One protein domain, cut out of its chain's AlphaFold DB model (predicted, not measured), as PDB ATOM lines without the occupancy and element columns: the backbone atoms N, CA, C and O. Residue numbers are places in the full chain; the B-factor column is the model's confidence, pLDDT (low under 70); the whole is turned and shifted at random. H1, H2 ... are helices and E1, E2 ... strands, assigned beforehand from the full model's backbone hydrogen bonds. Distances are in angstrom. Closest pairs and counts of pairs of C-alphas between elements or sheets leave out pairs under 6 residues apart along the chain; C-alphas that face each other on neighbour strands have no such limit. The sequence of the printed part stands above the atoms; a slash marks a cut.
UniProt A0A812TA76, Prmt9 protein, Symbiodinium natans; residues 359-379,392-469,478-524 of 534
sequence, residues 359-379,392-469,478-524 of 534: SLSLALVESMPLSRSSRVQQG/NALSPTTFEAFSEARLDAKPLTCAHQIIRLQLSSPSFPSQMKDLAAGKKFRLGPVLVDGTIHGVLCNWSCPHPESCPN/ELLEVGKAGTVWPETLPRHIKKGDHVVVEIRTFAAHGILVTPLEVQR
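This is residues 359 to 379, 392 to 469 and 478 to 524 of the 534 residues of the protein "Prmt9 protein" of Symbiodinium natans (UniProt A0A812TA76). Two strongly twisted sheets lie face to face as a sandwich, their strands crossed at 44 degrees: a larger sheet of five strands and a smaller one of three. H3 packs at one end of this sandwich, the short strand pair E5 and E8 is at the opposite end, and the small helices H1 and H2 are by the E2 and E7 side of the larger sheet. The printed part has 146 residues, with three named helices and ten named strands in the order E1 H1 E2 H2 E3 H3 E4 E5 E6 E7 E8 E9 E10; the class is mixed. The sheets run E2 E7 E6 E1 E3, E4 E9 E10 and E5 E8, all antiparallel. The whole is compact, with a radius of gyration of the C-alphas of 15.9 A and spans of 52 by 41 by 31 A.

Begin with the larger sheet: E2, residues 398 to 402; E7, 484 to 488; E6, 454 to 460; E1, 359 to 366; and E3, 416 to 422. Within hydrogen-bond range are N 399 and O 486 of E2 and E7, 3.0 A; N 457 and O 485 of E6 and E7, 2.9 A; N 361 and O 458 of E1 and E6, 2.8 A; and N 360 and O 419 of E1 and E3, 2.9 A. The facing sheet holds E4, residues 439 to 443, and the hairpin of E9, 502 to 510, and E10, 514 to 523; look for N 441 and O 505, 2.8 A, and N 506 and O 518, 2.8 A. Between the sheets, the closest C-alphas of E7 and E10 are those of Thr 487 and Val 517, 6.5 A. H3, residues 428 to 436, is on the smaller sheet at a height of 7.4 A, over none of its strands; its closest C-alpha pair with E9 is Ala 436 and Thr 509, 4.7 A. H3 only grazes the larger sheet, as does H2, residues 404 to 407. H1, residues 368 to 374, touches H2, closest at the C-alphas of Pro 369 and Leu 407, 5.6 A. H1 is on the larger sheet, only just over E7, with 3 C-alphas falling on it. E5, residues 450 to 452, is antiparallel to E8, 495 to 497, with N 452 and O 495 3.0 A apart, and runs on into E6 at 70 degrees. Every O i to N i+4 pair is within hydrogen-bond range in H1 and H3; H2 is too short for one.

Find C-alpha 359 at (152.787, 151.842, 193.604); E1 runs 22.9 A from there. E9 covers 25.7 A, and E10 covers 27.2 A, ending at C-alpha 523, (176.011, 158.394, 187.394). H3 is 12.3 A long.

The C-alphas of Gly 379 and Pro 426 are the farthest apart, 53.1 A. Residues 380 to 391 and 470 to 477 are not printed, leaving C-alpha gaps of 14.4 A and 16.3 A. Of the links printed whole, none is long. Residues 424 to 430, of which 428 to 430 belong to H3, and residues 463 to 469 stand free. The model's pLDDT is under 70 at residues 378 to 379, 463 to 469, 478 to 485 and 490 to 493.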
ATOM      1  N   SER A 359     151.756 151.224 194.433       94.19
ATOM      2  CA  SER A 359     152.787 151.842 193.604       94.19
ATOM      3  C   SER A 359     153.721 152.688 194.454       94.19
ATOM      4  O   SER A 359     153.260 153.576 195.166       94.19
ATOM      5  N   LEU A 360     155.025 152.441 194.342       94.31
ATOM      6  CA  LEU A 360     156.065 153.263 194.959       94.31
ATOM      7  C   LEU A 360     156.645 154.199 193.909       94.31
ATOM      8  O   LEU A 360     157.197 153.742 192.901       94.31
ATOM      9  N   SER A 361     156.562 155.496 194.184       94.50
ATOM     10  CA  SER A 361     157.263 156.523 193.424       94.50
ATOM     11  C   SER A 361     158.393 157.130 194.241       94.50
ATOM     12  O   SER A 361     158.225 157.379 195.432       94.50
ATOM     13  N   LEU A 362     159.532 157.381 193.598       95.44
ATOM     14  CA  LEU A 362     160.711 157.974 194.225       95.44
ATOM     15  C   LEU A 362     161.059 159.317 193.583       95.44
ATOM     16  O   LEU A 362     160.992 159.454 192.359       95.44
ATOM     17  N   ALA A 363     161.479 160.284 194.396       95.12
ATOM     18  CA  ALA A 363     162.011 161.564 193.931       95.12
ATOM     19  C   ALA A 363     163.256 161.964 194.732       95.12
ATOM     20  O   ALA A 363     163.295 161.801 195.952       95.12
ATOM     21  N   LEU A 364     164.268 162.505 194.054       95.62
ATOM     22  CA  LEU A 364     165.419 163.113 194.722       95.62
ATOM     23  C   LEU A 364     165.046 164.508 195.208       95.62
ATOM     24  O   LEU A 364     164.453 165.279 194.450       95.62
ATOM     25  N   VAL A 365     165.444 164.852 196.433       94.88
ATOM     26  CA  VAL A 365     165.164 166.173 197.003       94.88
ATOM     27  C   VAL A 365     166.363 166.809 197.686       94.88
ATOM     28  O   VAL A 365     167.195 166.147 198.314       94.88
ATOM     29  N   GLU A 366     166.396 168.132 197.592       94.75
ATOM     30  CA  GLU A 366     167.225 169.028 198.385       94.75
ATOM     31  C   GLU A 366     166.328 169.677 199.449       94.75
ATOM     32  O   GLU A 366     165.464 170.483 199.131       94.75
ATOM     33  N   SER A 367     166.496 169.292 200.717       92.44
ATOM     34  CA  SER A 367     165.747 169.843 201.860       92.44
ATOM     35  C   SER A 367     166.679 170.137 203.036       92.44
ATOM     36  O   SER A 367     167.280 169.223 203.610       92.44
ATOM     37  N   MET A 368     166.844 171.413 203.382       89.44
ATOM     38  CA  MET A 368     167.639 171.802 204.552       89.44
ATOM     39  C   MET A 368     166.998 171.361 205.876       89.44
ATOM     40  O   MET A 368     167.739 170.837 206.709       89.44
ATOM     41  N   PRO A 369     165.669 171.481 206.080       87.88
ATOM     42  CA  PRO A 369     165.002 170.926 207.259       87.88
ATOM     43  C   PRO A 369     165.265 169.430 207.451       87.88
ATOM     44  O   PRO A 369     165.625 169.010 208.552       87.88
ATOM     45  N   LEU A 370     165.186 168.636 206.373       87.56
ATOM     46  CA  LEU A 370     165.519 167.213 206.418       87.56
ATOM     47  C   LEU A 370     166.974 167.007 206.831       87.56
ATOM     48  O   LEU A 370     167.254 166.237 207.745       87.56
ATOM     49  N   SER A 371     167.901 167.735 206.201       87.94
ATOM     50  CA  SER A 371     169.319 167.633 206.537       87.94
ATOM     51  C   SER A 371     169.632 168.050 207.975       87.94
ATOM     52  O   SER A 371     170.607 167.540 208.512       87.94
ATOM     53  N   ARG A 372     168.916 169.009 208.564       85.75
ATOM     54  CA  ARG A 372     169.134 169.434 209.956       85.75
ATOM     55  C   ARG A 372     168.534 168.438 210.946       85.75
ATOM     56  O   ARG A 372     169.089 168.240 212.016       85.75
ATOM     57  N   SER A 373     167.423 167.804 210.574       84.44
ATOM     58  CA  SER A 373     166.715 166.838 211.422       84.44
ATOM     59  C   SER A 373     167.406 165.478 211.467       84.44
ATOM     60  O   SER A 373     167.282 164.760 212.452       84.44
ATOM     61  N   SER A 374     168.129 165.109 210.407       84.94
ATOM     62  CA  SER A 374     168.785 163.805 210.311       84.94
ATOM     63  C   SER A 374     170.247 163.803 210.738       84.94
ATOM     64  O   SER A 374     170.758 162.745 211.088       84.94
ATOM     65  N   ARG A 375     170.946 164.944 210.715       85.50
ATOM     66  CA  ARG A 375     172.386 165.012 211.005       85.50
ATOM     67  C   ARG A 375     172.817 166.360 211.573       85.50
ATOM     68  O   ARG A 375     172.257 167.407 211.262       85.50
ATOM     69  N   VAL A 376     173.903 166.326 212.334       85.00
ATOM     70  CA  VAL A 376     174.641 167.495 212.807       85.00
ATOM     71  C   VAL A 376     175.360 168.160 211.629       85.00
ATOM     72  O   VAL A 376     176.156 167.518 210.936       85.00
ATOM     73  N   GLN A 377     175.091 169.451 211.403       81.69
ATOM     74  CA  GLN A 377     175.701 170.244 210.329       81.69
ATOM     75  C   GLN A 377     176.972 170.975 210.796       81.69
ATOM     76  O   GLN A 377     176.989 171.609 211.850       81.69
ATOM     77  N   GLN A 378     178.012 170.937 209.952       67.12
ATOM     78  CA  GLN A 378     179.357 171.465 210.221       67.12
ATOM     79  C   GLN A 378     179.379 172.964 210.568       67.12
ATOM     80  O   GLN A 378     180.076 173.369 211.489       67.12
ATOM     81  N   GLY A 379     178.556 173.781 209.901       65.19
ATOM     82  CA  GLY A 379     178.550 175.235 210.106       65.19
ATOM     83  C   GLY A 379     178.025 175.704 211.469       65.19
ATOM     84  O   GLY A 379     178.116 176.886 211.761       65.19
ATOM     85  N   ASN A 392     176.702 161.682 214.127       87.81
ATOM     86  CA  ASN A 392     176.103 161.337 212.833       87.81
ATOM     87  C   ASN A 392     176.175 159.829 212.532       87.81
ATOM     88  O   ASN A 392     175.455 159.346 211.666       87.81
ATOM     89  N   ALA A 393     177.003 159.062 213.251       86.69
ATOM     90  CA  ALA A 393     176.974 157.601 213.185       86.69
ATOM     91  C   ALA A 393     175.678 156.998 213.769       86.69
ATOM     92  O   ALA A 393     175.367 155.843 213.490       86.69
ATOM     93  N   LEU A 394     174.937 157.770 214.575       87.31
ATOM     94  CA  LEU A 394     173.646 157.400 215.163       87.31
ATOM     95  C   LEU A 394     172.456 157.985 214.387       87.31
ATOM     96  O   LEU A 394     171.310 157.790 214.789       87.31
ATOM     97  N   SER A 395     172.715 158.726 213.306       84.62
ATOM     98  CA  SER A 395     171.674 159.344 212.493       84.62
ATOM     99  C   SER A 395     170.730 158.292 211.908       84.62
ATOM    100  O   SER A 395     171.198 157.276 211.382       84.62
ATOM    101  N   PRO A 396     169.410 158.530 211.941       84.12
ATOM    102  CA  PRO A 396     168.467 157.621 211.319       84.12
ATOM    103  C   PRO A 396     168.673 157.621 209.798       84.12
ATOM    104  O   PRO A 396     168.842 158.667 209.169       84.12
ATOM    105  N   THR A 397     168.673 156.432 209.198       82.38
ATOM    106  CA  THR A 397     168.781 156.255 207.740       82.38
ATOM    107  C   THR A 397     167.432 156.434 207.047       82.38
ATOM    108  O   THR A 397     167.373 156.812 205.878       82.38
ATOM    109  N   THR A 398     166.341 156.209 207.773       83.12
ATOM    110  CA  THR A 398     164.961 156.382 207.314       83.12
ATOM    111  C   THR A 398     164.266 157.417 208.180       83.12
ATOM    112  O   THR A 398     164.606 157.597 209.348       83.12
ATOM    113  N   PHE A 399     163.326 158.143 207.590       80.69
ATOM    114  CA  PHE A 399     162.511 159.095 208.323       80.69
ATOM    115  C   PHE A 399     161.037 158.843 208.064       80.69
ATOM    116  O   PHE A 399     160.619 158.549 206.942       80.69
ATOM    117  N   GLU A 400     160.271 159.007 209.132       78.00
ATOM    118  CA  GLU A 400     158.870 158.626 209.204       78.00
ATOM    119  C   GLU A 400     158.008 159.879 209.393       78.00
ATOM    120  O   GLU A 400     158.403 160.813 210.094       78.00
ATOM    121  N   ALA A 401     156.827 159.905 208.769       72.06
ATOM    122  CA  ALA A 401     155.767 160.884 209.044       72.06
ATOM    123  C   ALA A 401     156.151 162.377 208.910       72.06
ATOM    124  O   ALA A 401     155.652 163.221 209.662       72.06
ATOM    125  N   PHE A 402     156.998 162.745 207.942       75.88
ATOM    126  CA  PHE A 402     157.267 164.159 207.674       75.88
ATOM    127  C   PHE A 402     156.122 164.781 206.862       75.88
ATOM    128  O   PHE A 402     155.740 164.281 205.802       75.88
ATOM    129  N   SER A 403     155.595 165.912 207.343       75.38
ATOM    130  CA  SER A 403     154.738 166.777 206.522       75.38
ATOM    131  C   SER A 403     155.587 167.387 205.409       75.38
ATOM    132  O   SER A 403     156.642 167.975 205.670       75.38
ATOM    133  N   GLU A 404     155.129 167.241 204.168       74.88
ATOM    134  CA  GLU A 404     155.832 167.760 202.996       74.88
ATOM    135  C   GLU A 404     155.996 169.277 203.061       74.88
ATOM    136  O   GLU A 404     157.080 169.783 202.762       74.88
ATOM    137  N   ALA A 405     154.972 169.984 203.547       76.81
ATOM    138  CA  ALA A 405     155.012 171.426 203.746       76.81
ATOM    139  C   ALA A 405     156.194 171.865 204.629       76.81
ATOM    140  O   ALA A 405     156.778 172.924 204.412       76.81
ATOM    141  N   ARG A 406     156.606 171.030 205.595       77.38
ATOM    142  CA  ARG A 406     157.735 171.325 206.495       77.38
ATOM    143  C   ARG A 406     159.093 170.925 205.942       77.38
ATOM    144  O   ARG A 406     160.113 171.392 206.449       77.38
ATOM    145  N   LEU A 407     159.129 170.040 204.949       83.75
ATOM    146  CA  LEU A 407     160.391 169.642 204.347       83.75
ATOM    147  C   LEU A 407     161.003 170.787 203.539       83.75
ATOM    148  O   LEU A 407     162.221 170.785 203.388       83.75
ATOM    149  N   ASP A 408     160.205 171.731 203.027       87.81
ATOM    150  CA  ASP A 408     160.676 172.767 202.090       87.81
ATOM    151  C   ASP A 408     161.574 172.138 201.006       87.81
ATOM    152  O   ASP A 408     162.725 172.512 200.765       87.81
ATOM    153  N   ALA A 409     161.095 171.011 200.473       90.69
ATOM    154  CA  ALA A 409     161.883 170.148 199.619       90.69
ATOM    155  C   ALA A 409     161.897 170.705 198.199       90.69
ATOM    156  O   ALA A 409     160.880 170.712 197.509       90.69
ATOM    157  N   LYS A 410     163.079 171.087 197.717       95.06
ATOM    158  CA  LYS A 410     163.305 171.378 196.303       95.06
ATOM    159  C   LYS A 410     163.469 170.050 195.549       95.06
ATOM    160  O   LYS A 410     164.465 169.348 195.769       95.06
ATOM    161  N   PRO A 411     162.536 169.677 194.652       95.44
ATOM    162  CA  PRO A 411     162.667 168.457 193.869       95.44
ATOM    163  C   PRO A 411     163.824 168.586 192.873       95.44
ATOM    164  O   PRO A 411     163.892 169.527 192.082       95.44
ATOM    165  N   LEU A 412     164.739 167.619 192.904       96.94
ATOM    166  CA  LEU A 412     165.868 167.521 191.973       96.94
ATOM    167  C   LEU A 412     165.532 166.632 190.767       96.94
ATOM    168  O   LEU A 412     166.152 166.758 189.712       96.94
ATOM    169  N   THR A 413     164.534 165.753 190.899       97.00
ATOM    170  CA  THR A 413     163.963 164.931 189.819       97.00
ATOM    171  C   THR A 413     162.442 165.044 189.818       97.00
ATOM    172  O   THR A 413     161.845 165.469 190.806       97.00
ATOM    173  N   CYS A 414     161.790 164.603 188.739       95.50
ATOM    174  CA  CYS A 414     160.375 164.255 188.834       95.50
ATOM    175  C   CYS A 414     160.194 163.008 189.723       95.50
ATOM    176  O   CYS A 414     161.156 162.292 190.025       95.50
ATOM    177  N   ALA A 415     158.960 162.756 190.159       94.31
ATOM    178  CA  ALA A 415     158.620 161.497 190.804       94.31
ATOM    179  C   ALA A 415     158.608 160.377 189.754       94.31
ATOM    180  O   ALA A 415     157.878 160.445 188.766       94.31
ATOM    181  N   HIS A 416     159.415 159.342 189.969       95.81
ATOM    182  CA  HIS A 416     159.472 158.166 189.110       95.81
ATOM    183  C   HIS A 416     158.712 157.024 189.767       95.81
ATOM    184  O   HIS A 416     159.065 156.641 190.876       95.81
ATOM    185  N   GLN A 417     157.722 156.437 189.093       95.31
ATOM    186  CA  GLN A 417     157.108 155.194 189.560       95.31
ATOM    187  C   GLN A 417     158.092 154.038 189.345       95.31
ATOM    188  O   GLN A 417     158.381 153.660 188.211       95.31
ATOM    189  N   ILE A 418     158.623 153.494 190.438       95.88
ATOM    190  CA  ILE A 418     159.697 152.496 190.406       95.88
ATOM    191  C   ILE A 418     159.163 151.077 190.586       95.88
ATOM    192  O   ILE A 418     159.637 150.140 189.940       95.88
ATOM    193  N   ILE A 419     158.162 150.912 191.450       95.25
ATOM    194  CA  ILE A 419     157.544 149.617 191.733       95.25
ATOM    195  C   ILE A 419     156.036 149.746 191.558       95.25
ATOM    196  O   ILE A 419     155.430 150.714 192.014       95.25
ATOM    197  N   ARG A 420     155.433 148.735 190.928       96.00
ATOM    198  CA  ARG A 420     153.990 148.499 190.940       96.00
ATOM    199  C   ARG A 420     153.732 147.055 191.352       96.00
ATOM    200  O   ARG A 420     153.964 146.143 190.565       96.00
ATOM    201  N   LEU A 421     153.264 146.866 192.578       96.00
ATOM    202  CA  LEU A 421     152.915 145.568 193.141       96.00
ATOM    203  C   LEU A 421     151.459 145.264 192.809       96.00
ATOM    204  O   LEU A 421     150.575 146.014 193.209       96.00
ATOM    205  N   GLN A 422     151.203 144.174 192.090       96.31
ATOM    206  CA  GLN A 422     149.846 143.671 191.854       96.31
ATOM    207  C   GLN A 422     149.509 142.666 192.956       96.31
ATOM    208  O   GLN A 422     149.877 141.497 192.847       96.31
ATOM    209  N   LEU A 423     148.854 143.123 194.024       95.62
ATOM    210  CA  LEU A 423     148.663 142.343 195.250       95.62
ATOM    211  C   LEU A 423     147.776 141.113 195.039       95.62
ATOM    212  O   LEU A 423     147.990 140.103 195.695       95.62
ATOM    213  N   SER A 424     146.827 141.164 194.102       95.25
ATOM    214  CA  SER A 424     145.975 140.007 193.756       95.25
ATOM    215  C   SER A 424     146.604 139.077 192.706       95.25
ATOM    216  O   SER A 424     146.064 138.019 192.408       95.25
ATOM    217  N   SER A 425     147.746 139.446 192.113       96.12
ATOM    218  CA  SER A 425     148.349 138.657 191.033       96.12
ATOM    219  C   SER A 425     148.981 137.366 191.563       96.12
ATOM    220  O   SER A 425     149.794 137.445 192.486       96.12
ATOM    221  N   PRO A 426     148.772 136.203 190.916       96.38
ATOM    222  CA  PRO A 426     149.493 134.966 191.240       96.38
ATOM    223  C   PRO A 426     151.023 135.085 191.123       96.38
ATOM    224  O   PRO A 426     151.761 134.286 191.689       96.38
ATOM    225  N   SER A 427     151.525 136.089 190.390       96.69
ATOM    226  CA  SER A 427     152.961 136.374 190.279       96.69
ATOM    227  C   SER A 427     153.536 137.177 191.451       96.69
ATOM    228  O   SER A 427     154.749 137.386 191.495       96.69
ATOM    229  N   PHE A 428     152.703 137.635 192.393       96.62
ATOM    230  CA  PHE A 428     153.131 138.457 193.526       96.62
ATOM    231  C   PHE A 428     154.260 137.810 194.356       96.62
ATOM    232  O   PHE A 428     155.268 138.486 194.570       96.62
ATOM    233  N   PRO A 429     154.209 136.513 194.739       96.25
ATOM    234  CA  PRO A 429     155.311 135.886 195.478       96.25
ATOM    235  C   PRO A 429     156.657 135.924 194.735       96.25
ATOM    236  O   PRO A 429     157.707 136.088 195.352       96.25
ATOM    237  N   SER A 430     156.649 135.814 193.403       96.12
ATOM    238  CA  SER A 430     157.871 135.936 192.599       96.12
ATOM    239  C   SER A 430     158.408 137.369 192.601       96.12
ATOM    240  O   SER A 430     159.605 137.561 192.787       96.12
ATOM    241  N   GLN A 431     157.531 138.377 192.495       95.38
ATOM    242  CA  GLN A 431     157.929 139.788 192.613       95.38
ATOM    243  C   GLN A 431     158.577 140.080 193.975       95.38
ATOM    244  O   GLN A 431     159.558 140.819 194.045       95.38
ATOM    245  N   MET A 432     158.064 139.473 195.049       95.50
ATOM    246  CA  MET A 432     158.629 139.617 196.393       95.50
ATOM    247  C   MET A 432     160.018 138.992 196.518       95.50
ATOM    248  O   MET A 432     160.897 139.599 197.126       95.50
ATOM    249  N   LYS A 433     160.263 137.833 195.893       95.31
ATOM    250  CA  LYS A 433     161.607 137.232 195.832       95.31
ATOM    251  C   LYS A 433     162.600 138.124 195.088       95.31
ATOM    252  O   LYS A 433     163.715 138.314 195.570       95.31
ATOM    253  N   ASP A 434     162.185 138.706 193.964       95.44
ATOM    254  CA  ASP A 434     163.025 139.618 193.179       95.44
ATOM    255  C   ASP A 434     163.375 140.888 193.968       95.44
ATOM    256  O   ASP A 434     164.511 141.361 193.927       95.44
ATOM    257  N   LEU A 435     162.413 141.445 194.711       95.06
ATOM    258  CA  LEU A 435     162.653 142.603 195.571       95.06
ATOM    259  C   LEU A 435     163.515 142.252 196.785       95.06
ATOM    260  O   LEU A 435     164.399 143.029 197.137       95.06
ATOM    261  N   ALA A 436     163.328 141.084 197.400       95.12
ATOM    262  CA  ALA A 436     164.164 140.626 198.509       95.12
ATOM    263  C   ALA A 436     165.635 140.451 198.093       95.12
ATOM    264  O   ALA A 436     166.535 140.714 198.888       95.12
ATOM    265  N   ALA A 437     165.886 140.070 196.835       96.25
ATOM    266  CA  ALA A 437     167.232 139.962 196.272       96.25
ATOM    267  C   ALA A 437     167.925 141.321 196.039       96.25
ATOM    268  O   ALA A 437     169.140 141.358 195.851       96.25
ATOM    269  N   GLY A 438     167.181 142.430 196.079       96.38
ATOM    270  CA  GLY A 438     167.690 143.772 195.817       96.38
ATOM    271  C   GLY A 438     167.654 144.134 194.342       96.38
ATOM    272  O   GLY A 438     168.445 143.651 193.531       96.38
ATOM    273  N   LYS A 439     166.743 145.043 193.987       96.75
ATOM    274  CA  LYS A 439     166.585 145.523 192.614       96.75
ATOM    275  C   LYS A 439     167.103 146.948 192.481       96.75
ATOM    276  O   LYS A 439     166.710 147.833 193.236       96.75
ATOM    277  N   LYS A 440     167.986 147.169 191.505       96.75
ATOM    278  CA  LYS A 440     168.564 148.485 191.215       96.75
ATOM    279  C   LYS A 440     167.706 149.250 190.215       96.75
ATOM    280  O   LYS A 440     167.271 148.695 189.208       96.75
ATOM    281  N   PHE A 441     167.518 150.536 190.473       97.00
ATOM    282  CA  PHE A 441     166.747 151.453 189.648       97.00
ATOM    283  C   PHE A 441     167.503 152.759 189.456       97.00
ATOM    284  O   PHE A 441     168.253 153.191 190.328       97.00
ATOM    285  N   ARG A 442     167.290 153.395 188.307       96.94
ATOM    286  CA  ARG A 442     167.913 154.668 187.953       96.94
ATOM    287  C   ARG A 442     166.886 155.790 188.108       96.94
ATOM    288  O   ARG A 442     165.880 155.790 187.406       96.94
ATOM    289  N   LEU A 443     167.143 156.726 189.016       96.44
ATOM    290  CA  LEU A 443     166.376 157.954 189.219       96.44
ATOM    291  C   LEU A 443     167.007 159.087 188.409       96.44
ATOM    292  O   LEU A 443     168.216 159.307 188.494       96.44
ATOM    293  N   GLY A 444     166.200 159.802 187.629       93.50
ATOM    294  CA  GLY A 444     166.652 160.903 186.786       93.50
ATOM    295  C   GLY A 444     166.113 160.855 185.349       93.50
ATOM    296  O   GLY A 444     165.354 159.951 184.994       93.50
ATOM    297  N   PRO A 445     166.509 161.822 184.505       96.12
ATOM    298  CA  PRO A 445     167.615 162.751 184.734       96.12
ATOM    299  C   PRO A 445     167.323 163.787 185.827       96.12
ATOM    300  O   PRO A 445     166.185 164.214 186.015       96.12
ATOM    301  N   VAL A 446     168.372 164.215 186.526       96.94
ATOM    302  CA  VAL A 446     168.341 165.373 187.428       96.94
ATOM    303  C   VAL A 446     167.965 166.614 186.621       96.94
ATOM    304  O   VAL A 446     168.573 166.905 185.586       96.94
ATOM    305  N   LEU A 447     166.945 167.334 187.078       97.31
ATOM    306  CA  LEU A 447     166.341 168.460 186.362       97.31
ATOM    307  C   LEU A 447     167.047 169.786 186.660       97.31
ATOM    308  O   LEU A 447     167.109 170.659 185.788       97.31
ATOM    309  N   VAL A 448     167.589 169.918 187.872       97.00
ATOM    310  CA  VAL A 448     168.251 171.118 188.391       97.00
ATOM    311  C   VAL A 448     169.483 170.736 189.204       97.00
ATOM    312  O   VAL A 448     169.484 169.716 189.889       97.00
ATOM    313  N   ASP A 449     170.519 171.568 189.143       97.38
ATOM    314  CA  ASP A 449     171.695 171.419 189.996       97.38
ATOM    315  C   ASP A 449     171.292 171.578 191.471       97.38
ATOM    316  O   ASP A 449     170.393 172.363 191.821       97.38
ATOM    317  N   GLY A 450     171.960 170.831 192.344       96.19
ATOM    318  CA  GLY A 450     171.683 170.891 193.770       96.19
ATOM    319  C   GLY A 450     172.381 169.807 194.570       96.19
ATOM    320  O   GLY A 450     173.285 169.111 194.095       96.19
ATOM    321  N   THR A 451     171.942 169.685 195.810       94.69
ATOM    322  CA  THR A 451     172.518 168.784 196.797       94.69
ATOM    323  C   THR A 451     171.492 167.750 197.225       94.69
ATOM    324  O   THR A 451     170.419 168.100 197.707       94.69
ATOM    325  N   ILE A 452     171.811 166.461 197.087       94.25
ATOM    326  CA  ILE A 452     170.882 165.415 197.527       94.25
ATOM    327  C   ILE A 452     170.904 165.337 199.053       94.25
ATOM    328  O   ILE A 452     171.925 164.995 199.655       94.25
ATOM    329  N   HIS A 453     169.762 165.620 199.676       92.38
ATOM    330  CA  HIS A 453     169.553 165.430 201.113       92.38
ATOM    331  C   HIS A 453     168.790 164.139 201.419       92.38
ATOM    332  O   HIS A 453     169.032 163.512 202.448       92.38
ATOM    333  N   GLY A 454     167.925 163.692 200.509       92.62
ATOM    334  CA  GLY A 454     167.201 162.438 200.667       92.62
ATOM    335  C   GLY A 454     166.490 161.982 199.401       92.62
ATOM    336  O   GLY A 454     166.522 162.647 198.359       92.62
ATOM    337  N   VAL A 455     165.845 160.827 199.522       93.25
ATOM    338  CA  VAL A 455     164.936 160.255 198.531       93.25
ATOM    339  C   VAL A 455     163.547 160.226 199.160       93.25
ATOM    340  O   VAL A 455     163.337 159.536 200.156       93.25
ATOM    341  N   LEU A 456     162.604 160.979 198.594       92.81
ATOM    342  CA  LEU A 456     161.207 160.907 199.015       92.81
ATOM    343  C   LEU A 456     160.570 159.642 198.453       92.81
ATOM    344  O   LEU A 456     160.673 159.378 197.253       92.81
ATOM    345  N   CYS A 457     159.889 158.904 199.322       92.31
ATOM    346  CA  CYS A 457     159.150 157.696 199.002       92.31
ATOM    347  C   CYS A 457     157.655 158.011 199.065       92.31
ATOM    348  O   CYS A 457     157.115 158.314 200.123       92.31
ATOM    349  N   ASN A 458     156.976 157.924 197.927       90.88
ATOM    350  CA  ASN A 458     155.537 158.123 197.860       90.88
ATOM    351  C   ASN A 458     154.847 156.812 197.491       90.88
ATOM    352  O   ASN A 458     154.925 156.360 196.343       90.88
ATOM    353  N   TRP A 459     154.183 156.208 198.470       91.31
ATOM    354  CA  TRP A 459     153.306 155.073 198.241       91.31
ATOM    355  C   TRP A 459     151.922 155.556 197.831       91.31
ATOM    356  O   TRP A 459     151.324 156.414 198.468       91.31
ATOM    357  N   SER A 460     151.394 154.970 196.767       88.12
ATOM    358  CA  SER A 460     150.047 155.251 196.286       88.12
ATOM    359  C   SER A 460     149.289 153.955 196.053       88.12
ATOM    360  O   SER A 460     149.821 152.979 195.515       88.12
ATOM    361  N   CYS A 461     148.023 153.965 196.448       86.75
ATOM    362  CA  CYS A 461     147.046 152.967 196.044       86.75
ATOM    363  C   CYS A 461     146.276 153.559 194.855       86.75
ATOM    364  O   CYS A 461     145.909 154.733 194.912       86.75
ATOM    365  N   PRO A 462     146.035 152.816 193.764       76.50
ATOM    366  CA  PRO A 462     145.294 153.355 192.637       76.50
ATOM    367  C   PRO A 462     143.865 153.666 193.067       76.50
ATOM    368  O   PRO A 462     143.061 152.760 193.281       76.50
ATOM    369  N   HIS A 463     143.528 154.947 193.174       63.72
ATOM    370  CA  HIS A 463     142.135 155.347 193.269       63.72
ATOM    371  C   HIS A 463     141.460 155.069 191.920       63.72
ATOM    372  O   HIS A 463     141.979 155.508 190.892       63.72
ATOM    373  N   PRO A 464     140.316 154.363 191.887       50.84
ATOM    374  CA  PRO A 464     139.634 154.029 190.637       50.84
ATOM    375  C   PRO A 464     139.142 155.251 189.841       50.84
ATOM    376  O   PRO A 464     138.740 155.088 188.696       50.84
ATOM    377  N   GLU A 465     139.202 156.471 190.390       45.66
ATOM    378  CA  GLU A 465     138.684 157.676 189.737       45.66
ATOM    379  C   GLU A 465     139.511 158.942 190.017       45.66
ATOM    380  O   GLU A 465     138.978 159.951 190.470       45.66
ATOM    381  N   SER A 466     140.782 158.985 189.609       42.75
ATOM    382  CA  SER A 466     141.290 160.257 189.066       42.75
ATOM    383  C   SER A 466     140.665 160.485 187.681       42.75
ATOM    384  O   SER A 466     141.336 160.514 186.652       42.75
ATOM    385  N   CYS A 467     139.332 160.585 187.635       37.25
ATOM    386  CA  CYS A 467     138.623 161.058 186.459       37.25
ATOM    387  C   CYS A 467     138.999 162.537 186.285       37.25
ATOM    388  O   CYS A 467     138.670 163.331 187.164       37.25
ATOM    389  N   PRO A 468     139.637 162.946 185.174       42.97
ATOM    390  CA  PRO A 468     140.174 164.301 184.998       42.97
ATOM    391  C   PRO A 468     139.121 165.432 184.955       42.97
ATOM    392  O   PRO A 468     139.483 166.574 184.705       42.97
ATOM    393  N   ASN A 469     137.836 165.138 185.205       37.59
ATOM    394  CA  ASN A 469     136.703 166.046 184.998       37.59
ATOM    395  C   ASN A 469     135.749 166.195 186.201       37.59
ATOM    396  O   ASN A 469     134.680 166.781 186.036       37.59
ATOM    397  N   GLU A 478     140.465 169.281 200.887       50.28
ATOM    398  CA  GLU A 478     141.725 168.785 200.282       50.28
ATOM    399  C   GLU A 478     142.939 168.785 201.241       50.28
ATOM    400  O   GLU A 478     144.028 168.357 200.863       50.28
ATOM    401  N   LEU A 479     142.784 169.240 202.489       49.94
ATOM    402  CA  LEU A 479     143.908 169.531 203.395       49.94
ATOM    403  C   LEU A 479     144.349 168.380 204.310       49.94
ATOM    404  O   LEU A 479     145.227 168.566 205.155       49.94
ATOM    405  N   LEU A 480     143.799 167.176 204.157       54.91
ATOM    406  CA  LEU A 480     144.341 166.005 204.843       54.91
ATOM    407  C   LEU A 480     145.581 165.497 204.091       54.91
ATOM    408  O   LEU A 480     145.546 164.449 203.451       54.91
ATOM    409  N   GLU A 481     146.682 166.254 204.180       55.34
ATOM    410  CA  GLU A 481     147.993 165.850 203.664       55.34
ATOM    411  C   GLU A 481     148.311 164.429 204.154       55.34
ATOM    412  O   GLU A 481     148.451 164.173 205.356       55.34
ATOM    413  N   VAL A 482     148.412 163.480 203.223       57.25
ATOM    414  CA  VAL A 482     149.060 162.202 203.510       57.25
ATOM    415  C   VAL A 482     150.531 162.538 203.730       57.25
ATOM    416  O   VAL A 482     151.179 163.103 202.846       57.25
ATOM    417  N   GLY A 483     151.040 162.246 204.927       59.41
ATOM    418  CA  GLY A 483     152.454 162.413 205.240       59.41
ATOM    419  C   GLY A 483     153.304 161.662 204.220       59.41
ATOM    420  O   GLY A 483     152.866 160.669 203.638       59.41
ATOM    421  N   LYS A 484     154.518 162.149 203.968       63.75
ATOM    422  CA  LYS A 484     155.464 161.453 203.095       63.75
ATOM    423  C   LYS A 484     156.482 160.712 203.946       63.75
ATOM    424  O   LYS A 484     157.047 161.267 204.889       63.75
ATOM    425  N   ALA A 485     156.755 159.476 203.553       69.38
ATOM    426  CA  ALA A 485     157.892 158.720 204.043       69.38
ATOM    427  C   ALA A 485     159.120 159.002 203.172       69.38
ATOM    428  O   ALA A 485     159.011 159.414 202.011       69.38
ATOM    429  N   GLY A 486     160.314 158.733 203.684       73.31
ATOM    430  CA  GLY A 486     161.502 158.795 202.845       73.31
ATOM    431  C   GLY A 486     162.743 158.207 203.488       73.31
ATOM    432  O   GLY A 486     162.784 157.870 204.671       73.31
ATOM    433  N   THR A 487     163.779 158.090 202.670       71.69
ATOM    434  CA  THR A 487     165.106 157.680 203.119       71.69
ATOM    435  C   THR A 487     166.021 158.899 203.112       71.69
ATOM    436  O   THR A 487     166.090 159.633 202.118       71.69
ATOM    437  N   VAL A 488     166.756 159.113 204.203       75.69
ATOM    438  CA  VAL A 488     167.857 160.082 204.230       75.69
ATOM    439  C   VAL A 488     169.017 159.505 203.431       75.69
ATOM    440  O   VAL A 488     169.318 158.315 203.513       75.69
ATOM    441  N   TRP A 489     169.709 160.337 202.657       72.56
ATOM    442  CA  TRP A 489     170.918 159.860 201.998       72.56
ATOM    443  C   TRP A 489     171.968 159.451 203.057       72.56
ATOM    444  O   TRP A 489     172.312 160.279 203.897       72.56
ATOM    445  N   PRO A 490     172.490 158.209 203.032       60.59
ATOM    446  CA  PRO A 490     173.249 157.614 204.133       60.59
ATOM    447  C   PRO A 490     174.655 158.196 204.301       60.59
ATOM    448  O   PRO A 490     175.315 157.937 205.302       60.59
ATOM    449  N   GLU A 491     175.154 158.955 203.324       63.06
ATOM    450  CA  GLU A 491     176.489 159.534 203.428       63.06
ATOM    451  C   GLU A 491     176.529 160.734 204.372       63.06
ATOM    452  O   GLU A 491     175.686 161.635 204.336       63.06
ATOM    453  N   THR A 492     177.595 160.766 205.175       59.91
ATOM    454  CA  THR A 492     177.917 161.859 206.101       59.91
ATOM    455  C   THR A 492     178.060 163.204 205.393       59.91
ATOM    456  O   THR A 492     177.853 164.244 206.021       59.91
ATOM    457  N   LEU A 493     178.369 163.195 204.091       64.62
ATOM    458  CA  LEU A 493     178.472 164.386 203.263       64.62
ATOM    459  C   LEU A 493     177.380 164.403 202.179       64.62
ATOM    460  O   LEU A 493     177.229 163.434 201.434       64.62
ATOM    461  N   PRO A 494     176.623 165.509 202.061       73.62
ATOM    462  CA  PRO A 494     175.708 165.712 200.949       73.62
ATOM    463  C   PRO A 494     176.418 165.577 199.587       73.62
ATOM    464  O   PRO A 494     177.478 166.169 199.375       73.62
ATOM    465  N   ARG A 495     175.829 164.841 198.631       86.69
ATOM    466  CA  ARG A 495     176.371 164.742 197.264       86.69
ATOM    467  C   ARG A 495     175.820 165.853 196.373       86.69
ATOM    468  O   ARG A 495     174.612 165.928 196.147       86.69
ATOM    469  N   HIS A 496     176.717 166.653 195.801       94.25
ATOM    470  CA  HIS A 496     176.367 167.606 194.749       94.25
ATOM    471  C   HIS A 496     176.148 166.905 193.405       94.25
ATOM    472  O   HIS A 496     177.017 166.180 192.891       94.25
ATOM    473  N   ILE A 497     174.990 167.170 192.810       96.00
ATOM    474  CA  ILE A 497     174.568 166.642 191.515       96.00
ATOM    475  C   ILE A 497     174.345 167.763 190.510       96.00
ATOM    476  O   ILE A 497     173.948 168.873 190.867       96.00
ATOM    477  N   LYS A 498     174.619 167.455 189.243       96.44
ATOM    478  CA  LYS A 498     174.402 168.351 188.112       96.44
ATOM    479  C   LYS A 498     173.192 167.899 187.307       96.44
ATOM    480  O   LYS A 498     172.858 166.714 187.250       96.44
ATOM    481  N   LYS A 499     172.562 168.838 186.619       96.62
ATOM    482  CA  LYS A 499     171.504 168.585 185.649       96.62
ATOM    483  C   LYS A 499     171.961 167.564 184.607       96.62
ATOM    484  O   LYS A 499     172.997 167.725 183.965       96.62
ATOM    485  N   GLY A 500     171.150 166.530 184.406       95.94
ATOM    486  CA  GLY A 500     171.447 165.397 183.527       95.94
ATOM    487  C   GLY A 500     172.129 164.210 184.215       95.94
ATOM    488  O   GLY A 500     172.192 163.133 183.615       95.94
ATOM    489  N   ASP A 501     172.586 164.359 185.461       96.69
ATOM    490  CA  ASP A 501     173.034 163.227 186.273       96.69
ATOM    491  C   ASP A 501     171.868 162.282 186.576       96.69
ATOM    492  O   ASP A 501     170.693 162.615 186.416       96.69
ATOM    493  N   HIS A 502     172.201 161.070 186.999       96.81
ATOM    494  CA  HIS A 502     171.241 160.089 187.481       96.81
ATOM    495  C   HIS A 502     171.735 159.495 188.793       96.81
ATOM    496  O   HIS A 502     172.936 159.433 189.045       96.81
ATOM    497  N   VAL A 503     170.814 159.003 189.605       95.50
ATOM    498  CA  VAL A 503     171.124 158.281 190.834       95.50
ATOM    499  C   VAL A 503     170.691 156.836 190.692       95.50
ATOM    500  O   VAL A 503     169.562 156.569 190.294       95.50
ATOM    501  N   VAL A 504     171.558 155.899 191.059       96.00
ATOM    502  CA  VAL A 504     171.162 154.500 191.219       96.00
ATOM    503  C   VAL A 504     170.721 154.277 192.656       96.00
ATOM    504  O   VAL A 504     171.491 154.512 193.587       96.00
ATOM    505  N   VAL A 505     169.495 153.795 192.827       95.56
ATOM    506  CA  VAL A 505     168.958 153.323 194.105       95.56
ATOM    507  C   VAL A 505     168.750 151.818 194.046       95.56
ATOM    508  O   VAL A 505     168.386 151.273 193.007       95.56
ATOM    509  N   GLU A 506     168.976 151.136 195.154       95.50
ATOM    510  CA  GLU A 506     168.613 149.742 195.355       95.50
ATOM    511  C   GLU A 506     167.391 149.665 196.258       95.50
ATOM    512  O   GLU A 506     167.347 150.312 197.300       95.50
ATOM    513  N   ILE A 507     166.400 148.874 195.864       95.19
ATOM    514  CA  ILE A 507     165.208 148.635 196.669       95.19
ATOM    515  C   ILE A 507     165.206 147.181 197.117       95.19
ATOM    516  O   ILE A 507     165.326 146.278 196.285       95.19
ATOM    517  N   ARG A 508     165.069 146.976 198.431       95.06
ATOM    518  CA  ARG A 508     165.011 145.665 199.086       95.06
ATOM    519  C   ARG A 508     163.789 145.556 199.982       95.06
ATOM    520  O   ARG A 508     163.426 146.519 200.647       95.06
ATOM    521  N   THR A 509     163.181 144.377 200.038       92.81
ATOM    522  CA  THR A 509     162.119 144.069 201.009       92.81
ATOM    523  C   THR A 509     162.687 143.298 202.197       92.81
ATOM    524  O   THR A 509     163.432 142.336 202.005       92.81
ATOM    525  N   PHE A 510     162.290 143.665 203.413       87.06
ATOM    526  CA  PHE A 510     162.643 142.991 204.661       87.06
ATOM    527  C   PHE A 510     161.382 142.686 205.461       87.06
ATOM    528  O   PHE A 510     160.554 143.567 205.664       87.06
ATOM    529  N   ALA A 511     161.273 141.469 205.998       77.06
ATOM    530  CA  ALA A 511     160.092 141.051 206.761       77.06
ATOM    531  C   ALA A 511     159.786 141.954 207.973       77.06
ATOM    532  O   ALA A 511     158.627 142.137 208.315       77.06
ATOM    533  N   ALA A 512     160.818 142.523 208.610       76.19
ATOM    534  CA  ALA A 512     160.664 143.371 209.793       76.19
ATOM    535  C   ALA A 512     160.523 144.873 209.485       76.19
ATOM    536  O   ALA A 512     160.051 145.613 210.338       76.19
ATOM    537  N   HIS A 513     160.937 145.328 208.297       70.94
ATOM    538  CA  HIS A 513     161.088 146.762 207.992       70.94
ATOM    539  C   HIS A 513     160.345 147.193 206.717       70.94
ATOM    540  O   HIS A 513     160.524 148.312 206.246       70.94
ATOM    541  N   GLY A 514     159.544 146.313 206.109       85.88
ATOM    542  CA  GLY A 514     158.856 146.612 204.855       85.88
ATOM    543  C   GLY A 514     159.835 146.782 203.691       85.88
ATOM    544  O   GLY A 514     160.530 145.836 203.318       85.88
ATOM    545  N   ILE A 515     159.873 147.971 203.081       88.38
ATOM    546  CA  ILE A 515     160.736 148.282 201.933       88.38
ATOM    547  C   ILE A 515     161.814 149.289 202.323       88.38
ATOM    548  O   ILE A 515     161.519 150.397 202.758       88.38
ATOM    549  N   LEU A 516     163.068 148.914 202.076       90.75
ATOM    550  CA  LEU A 516     164.236 149.766 202.228       90.75
ATOM    551  C   LEU A 516     164.689 150.267 200.858       90.75
ATOM    552  O   LEU A 516     164.939 149.474 199.946       90.75
ATOM    553  N   VAL A 517     164.837 151.582 200.735       91.75
ATOM    554  CA  VAL A 517     165.436 152.234 199.568       91.75
ATOM    555  C   VAL A 517     166.835 152.691 199.955       91.75
ATOM    556  O   VAL A 517     166.969 153.576 200.792       91.75
ATOM    557  N   THR A 518     167.862 152.117 199.337       92.19
ATOM    558  CA  THR A 518     169.269 152.438 199.589       92.19
ATOM    559  C   THR A 518     169.862 153.125 198.363       92.19
ATOM    560  O   THR A 518     170.065 152.480 197.332       92.19
ATOM    561  N   PRO A 519     170.167 154.424 198.418       89.81
ATOM    562  CA  PRO A 519     170.923 155.051 197.346       89.81
ATOM    563  C   PRO A 519     172.356 154.505 197.282       89.81
ATOM    564  O   PRO A 519     173.014 154.356 198.310       89.81
ATOM    565  N   LEU A 520     172.838 154.207 196.073       90.69
ATOM    566  CA  LEU A 520     174.134 153.558 195.852       90.69
ATOM    567  C   LEU A 520     175.174 154.499 195.235       90.69
ATOM    568  O   LEU A 520     176.263 154.672 195.772       90.69
ATOM    569  N   GLU A 521     174.865 155.094 194.080       92.44
ATOM    570  CA  GLU A 521     175.835 155.887 193.321       92.44
ATOM    571  C   GLU A 521     175.186 156.988 192.474       92.44
ATOM    572  O   GLU A 521     174.002 156.933 192.141       92.44
ATOM    573  N   VAL A 522     175.993 157.986 192.103       93.88
ATOM    574  CA  VAL A 522     175.629 159.046 191.152       93.88
ATOM    575  C   VAL A 522     176.320 158.744 189.824       93.88
ATOM    576  O   VAL A 522     177.548 158.700 189.757       93.88
ATOM    577  N   GLN A 523     175.539 158.573 188.763       95.19
ATOM    578  CA  GLN A 523     176.011 158.394 187.394       95.19
ATOM    579  C   GLN A 523     175.975 159.736 186.664       95.19
ATOM    580  O   GLN A 523     174.897 160.274 186.395       95.19
ATOM    581  N   ARG A 524     177.154 160.280 186.347       94.69
ATOM    582  CA  ARG A 524     177.282 161.578 185.670       94.69
ATOM    583  C   ARG A 524     176.752 161.513 184.236       94.69
ATOM    584  O   ARG A 524     176.991 160.530 183.536       94.69
TER     585      ARG A 524